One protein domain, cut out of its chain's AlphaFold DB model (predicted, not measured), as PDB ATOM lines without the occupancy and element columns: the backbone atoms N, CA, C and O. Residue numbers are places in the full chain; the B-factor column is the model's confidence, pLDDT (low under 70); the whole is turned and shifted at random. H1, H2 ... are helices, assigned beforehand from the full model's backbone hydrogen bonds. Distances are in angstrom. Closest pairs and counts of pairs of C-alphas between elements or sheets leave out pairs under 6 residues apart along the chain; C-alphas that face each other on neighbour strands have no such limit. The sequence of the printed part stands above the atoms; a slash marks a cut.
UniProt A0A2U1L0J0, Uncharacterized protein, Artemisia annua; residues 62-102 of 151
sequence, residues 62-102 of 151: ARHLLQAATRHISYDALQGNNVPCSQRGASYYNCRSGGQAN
ATOM      1  N   ALA A  62      84.369 149.281  92.827       50.69
ATOM      2  CA  ALA A  62      84.502 149.566  91.398       50.69
ATOM      3  C   ALA A  62      85.876 150.149  91.034       50.69
ATOM      4  O   ALA A  62      86.333 149.972  89.908       50.69
ATOM      5  N   ARG A  63      86.606 150.754  91.984       52.28
ATOM      6  CA  ARG A  63      87.979 151.243  91.741       52.28
ATOM      7  C   ARG A  63      88.968 150.114  91.439       52.28
ATOM      8  O   ARG A  63      89.932 150.341  90.720       52.28
ATOM      9  N   HIS A  64      88.749 148.890  91.925       55.97
ATOM     10  CA  HIS A  64      89.593 147.751  91.537       55.97
ATOM     11  C   HIS A  64      89.236 147.170  90.162       55.97
ATOM     12  O   HIS A  64      90.135 146.690  89.471       55.97
ATOM     13  N   LEU A  65      87.972 147.276  89.743       52.50
ATOM     14  CA  LEU A  65      87.449 146.718  88.490       52.50
ATOM     15  C   LEU A  65      87.568 147.686  87.299       52.50
ATOM     16  O   LEU A  65      88.033 147.292  86.238       52.50
ATOM     17  N   LEU A  66      87.251 148.971  87.468       51.56
ATOM     18  CA  LEU A  66      87.377 149.990  86.411       51.56
ATOM     19  C   LEU A  66      88.834 150.353  86.126       51.56
ATOM     20  O   LEU A  66      89.211 150.639  84.993       51.56
ATOM     21  N   GLN A  67      89.690 150.254  87.140       51.72
ATOM     22  CA  GLN A  67      91.122 150.367  86.928       51.72
ATOM     23  C   GLN A  67      91.650 149.111  86.216       51.72
ATOM     24  O   GLN A  67      92.644 149.210  85.525       51.72
ATOM     25  N   ALA A  68      90.978 147.950  86.292       54.81
ATOM     26  CA  ALA A  68      91.307 146.773  85.477       54.81
ATOM     27  C   ALA A  68      90.875 146.892  84.004       54.81
ATOM     28  O   ALA A  68      91.478 146.241  83.158       54.81
ATOM     29  N   ALA A  69      89.911 147.758  83.682       50.84
ATOM     30  CA  ALA A  69      89.454 147.982  82.308       50.84
ATOM     31  C   ALA A  69      90.397 148.880  81.476       50.84
ATOM     32  O   ALA A  69      90.378 148.822  80.253       50.84
ATOM     33  N   THR A  70      91.271 149.662  82.120       50.97
ATOM     34  CA  THR A  70      92.313 150.492  81.467       50.97
ATOM     35  C   THR A  70      93.714 149.871  81.546       50.97
ATOM     36  O   THR A  70      94.719 150.525  81.265       50.97
ATOM     37  N   ARG A  71      93.814 148.599  81.946       56.28
ATOM     38  CA  ARG A  71      95.085 147.908  82.177       56.28
ATOM     39  C   ARG A  71      95.342 146.907  81.066       56.28
ATOM     40  O   ARG A  71      94.781 145.817  81.044       56.28
ATOM     41  N   HIS A  72      96.250 147.268  80.171       70.56
ATOM     42  CA  HIS A  72      96.946 146.268  79.381       70.56
ATOM     43  C   HIS A  72      97.625 145.285  80.345       70.56
ATOM     44  O   HIS A  72      98.278 145.686  81.313       70.56
ATOM     45  N   ILE A  73      97.453 143.990  80.097       75.06
ATOM     46  CA  ILE A  73      98.316 142.977  80.703       75.06
ATOM     47  C   ILE A  73      99.717 143.250  80.146       75.06
ATOM     48  O   ILE A  73      99.873 143.372  78.930       75.06
ATOM     49  N   SER A  74     100.724 143.413  81.009       77.06
ATOM     50  CA  SER A  74     102.093 143.623  80.533       77.06
ATOM     51  C   SER A  74     102.522 142.437  79.664       77.06
ATOM     52  O   SER A  74     102.176 141.294  79.955       77.06
ATOM     53  N   TYR A  75     103.278 142.686  78.591       80.81
ATOM     54  CA  TYR A  75     103.781 141.613  77.717       80.81
ATOM     55  C   TYR A  75     104.561 140.548  78.501       80.81
ATOM     56  O   TYR A  75     104.435 139.353  78.248       80.81
ATOM     57  N   ASP A  76     105.265 140.998  79.534       79.50
ATOM     58  CA  ASP A  76     105.971 140.185  80.515       79.50
ATOM     59  C   ASP A  76     105.075 139.191  81.267       79.50
ATOM     60  O   ASP A  76     105.551 138.124  81.645       79.50
ATOM     61  N   ALA A  77     103.791 139.499  81.461       81.56
ATOM     62  CA  ALA A  77     102.822 138.604  82.091       81.56
ATOM     63  C   ALA A  77     102.216 137.577  81.115       81.56
ATOM     64  O   ALA A  77     101.639 136.586  81.558       81.56
ATOM     65  N   LEU A  78     102.358 137.781  79.798       86.50
ATOM     66  CA  LEU A  78     101.987 136.784  78.784       86.50
ATOM     67  C   LEU A  78     103.061 135.697  78.639       86.50
ATOM     68  O   LEU A  78     102.787 134.617  78.114       86.50
ATOM     69  N   GLN A  79     104.281 135.970  79.110       83.12
ATOM     70  CA  GLN A  79     105.371 135.011  79.105       83.12
ATOM     71  C   GLN A  79     105.338 134.146  80.372       83.12
ATOM     72  O   GLN A  79     105.342 134.635  81.501       83.12
ATOM     73  N   GLY A  80     105.305 132.826  80.180       86.19
ATOM     74  CA  GLY A  80     105.281 131.871  81.286       86.19
ATOM     75  C   GLY A  80     106.523 131.974  82.177       86.19
ATOM     76  O   GLY A  80     107.629 132.206  81.694       86.19
ATOM     77  N   ASN A  81     106.336 131.734  83.478       82.06
ATOM     78  CA  ASN A  81     107.376 131.748  84.519       82.06
ATOM     79  C   ASN A  81     108.013 133.115  84.823       82.06
ATOM     80  O   ASN A  81     108.997 133.162  85.563       82.06
ATOM     81  N   ASN A  82     107.463 134.221  84.318       85.06
ATOM     82  CA  ASN A  82     107.934 135.541  84.710       85.06
ATOM     83  C   ASN A  82     107.360 135.937  86.077       85.06
ATOM     84  O   ASN A  82     106.144 135.976  86.274       85.06
ATOM     85  N   VAL A  83     108.244 136.215  87.034       84.69
ATOM     86  CA  VAL A  83     107.878 136.699  88.365       84.69
ATOM     87  C   VAL A  83     108.396 138.128  88.526       84.69
ATOM     88  O   VAL A  83     109.565 138.377  88.242       84.69
ATOM     89  N   PRO A  84     107.596 139.078  89.036       83.56
ATOM     90  CA  PRO A  84     108.024 140.480  89.088       83.56
ATOM     91  C   PRO A  84     109.162 140.772  90.076       83.56
ATOM     92  O   PRO A  84     109.718 141.864  90.092       83.56
ATOM     93  N   CYS A  85     109.492 139.807  90.932       85.38
ATOM     94  CA  CYS A  85     110.656 139.847  91.795       85.38
ATOM     95  C   CYS A  85     111.275 138.451  91.837       85.38
ATOM     96  O   CYS A  85     110.610 137.483  92.206       85.38
ATOM     97  N   SER A  86     112.553 138.341  91.481       86.06
ATOM     98  CA  SER A  86     113.305 137.082  91.527       86.06
ATOM     99  C   SER A  86     113.759 136.699  92.944       86.06
ATOM    100  O   SER A  86     114.202 135.572  93.167       86.06
ATOM    101  N   GLN A  87     113.626 137.611  93.915       84.00
ATOM    102  CA  GLN A  87     114.009 137.374  95.305       84.00
ATOM    103  C   GLN A  87     112.935 136.570  96.043       84.00
ATOM    104  O   GLN A  87     111.820 137.043  96.275       84.00
ATOM    105  N   ARG A  88     113.282 135.347  96.459       80.62
ATOM    106  CA  ARG A  88     112.376 134.500  97.245       80.62
ATOM    107  C   ARG A  88     112.129 135.118  98.620       80.62
ATOM    108  O   ARG A  88     113.067 135.489  99.314       80.62
ATOM    109  N   GLY A  89     110.862 135.174  99.019       78.31
ATOM    110  CA  GLY A  89     110.459 135.680 100.332       78.31
ATOM    111  C   GLY A  89     110.308 137.200 100.417       78.31
ATOM    112  O   GLY A  89     109.880 137.674 101.463       78.31
ATOM    113  N   ALA A  90     110.579 137.943  99.339       84.25
ATOM    114  CA  ALA A  90     110.282 139.370  99.245       84.25
ATOM    115  C   ALA A  90     108.881 139.615  98.670       84.25
ATOM    116  O   ALA A  90     108.341 138.809  97.912       84.25
ATOM    117  N   SER A  91     108.271 140.743  99.037       83.81
ATOM    118  CA  SER A  91     106.980 141.139  98.464       83.81
ATOM    119  C   SER A  91     107.153 141.759  97.077       83.81
ATOM    120  O   SER A  91     108.160 142.411  96.809       83.81
ATOM    121  N   TYR A  92     106.126 141.629  96.230       81.88
ATOM    122  CA  TYR A  92     106.059 142.268  94.908       81.88
ATOM    123  C   TYR A  92     106.408 143.767  94.955       81.88
ATOM    124  O   TYR A  92     107.178 144.255  94.138       81.88
ATOM    125  N   TYR A  93     105.888 144.486  95.953       82.94
ATOM    126  CA  TYR A  93     106.093 145.930  96.099       82.94
ATOM    127  C   TYR A  93     107.433 146.308  96.754       82.94
ATOM    128  O   TYR A  93     107.831 147.469  96.700       82.94
ATOM    129  N   ASN A  94     108.141 145.363  97.382       83.69
ATOM    130  CA  ASN A  94     109.403 145.607  98.085       83.69
ATOM    131  C   ASN A  94     110.454 144.555  97.699       83.69
ATOM    132  O   ASN A  94     110.863 143.723  98.510       83.69
ATOM    133  N   CYS A  95     110.874 144.596  96.432       85.31
ATOM    134  CA  CYS A  95     111.883 143.698  95.877       85.31
ATOM    135  C   CYS A  95     113.305 144.172  96.224       85.31
ATOM    136  O   CYS A  95     114.018 144.738  95.396       85.31
ATOM    137  N   ARG A  96     113.718 143.978  97.479       85.00
ATOM    138  CA  ARG A  96     115.077 144.265  97.969       85.00
ATOM    139  C   ARG A  96     115.665 143.026  98.639       85.00
ATOM    140  O   ARG A  96     114.927 142.189  99.155       85.00
ATOM    141  N   SER A  97     116.991 142.903  98.649       80.31
ATOM    142  CA  SER A  97     117.680 141.842  99.395       80.31
ATOM    143  C   SER A  97     117.346 141.954 100.887       80.31
ATOM    144  O   SER A  97     117.636 142.981 101.499       80.31
ATOM    145  N   GLY A  98     116.712 140.925 101.455       76.25
ATOM    146  CA  GLY A  98     116.227 140.937 102.842       76.25
ATOM    147  C   GLY A  98     114.857 141.601 103.040       76.25
ATOM    148  O   GLY A  98     114.429 141.780 104.177       76.25
ATOM    149  N   GLY A  99     114.156 141.965 101.962       73.12
ATOM    150  CA  GLY A  99     112.773 142.424 102.046       73.12
ATOM    151  C   GLY A  99     111.884 141.309 102.588       73.12
ATOM    152  O   GLY A  99     111.821 140.231 102.006       73.12
ATOM    153  N   GLN A 100     111.199 141.555 103.702       70.06
ATOM    154  CA  GLN A 100     110.263 140.592 104.266       70.06
ATOM    155  C   GLN A 100     108.948 140.621 103.478       70.06
ATOM    156  O   GLN A 100     108.380 141.687 103.225       70.06
ATOM    157  N   ALA A 101     108.446 139.452 103.082       73.44
ATOM    158  CA  ALA A 101     107.081 139.309 102.593       73.44
ATOM    159  C   ALA A 101     106.130 139.833 103.669       73.44
ATOM    160  O   ALA A 101     106.280 139.443 104.820       73.44
ATOM    161  N   ASN A 102     105.179 140.699 103.302       67.88
ATOM    162  CA  ASN A 102     104.215 141.269 104.244       67.88
ATOM    163  C   ASN A 102     103.453 140.131 104.954       67.88
ATOM    164  O   ASN A 102     102.578 139.517 104.329       67.88
TER     165      ASN A 102
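AT A GLANCE: This is residues 62 to 102 of the 151 residues of an uncharacterized protein of Artemisia annua (UniProt A0A2U1L0J0). The printed part has little regular structure: an open, flat arch, with H1 sticking out as one leg, little H2 near the top, and residues 84 to 102 folded back on themselves as a loop-built head at the other end. The 41 printed residues hold two named helices, H1 then H2, and no named strand; the class is all helix, with 12 residues in named elements. The whole is only just loose, close to extended, with a radius of gyration of the C-alphas of 13.3 A and spans of 34 by 25 by 10 A.

IN THESE COORDINATES: Find C-alpha 62 at (84.502, 149.566, 91.398); from there H1, residues 62 to 69, runs 10.5 A to C-alpha 69 at (89.454, 147.982, 82.308). H2, residues 75 to 78, runs 5.3 A and ends at (101.987, 136.784, 78.784).

HOW THE PARTS SIT: H1 and H2 are apart, joined by a tight link of 5 residues. In H1, look for 2 of 4 O i to N i+4 pairs and 3 of 5 O i to N i+3 pairs within hydrogen-bond range; H2 is too short for an i+4 pair.

THE WHOLE: The farthest C-alphas, of Ala 62 and Ser 97, are 35.0 A apart. The printed part has no cut. Residues 62 to 71 and 102 have pLDDT under 70.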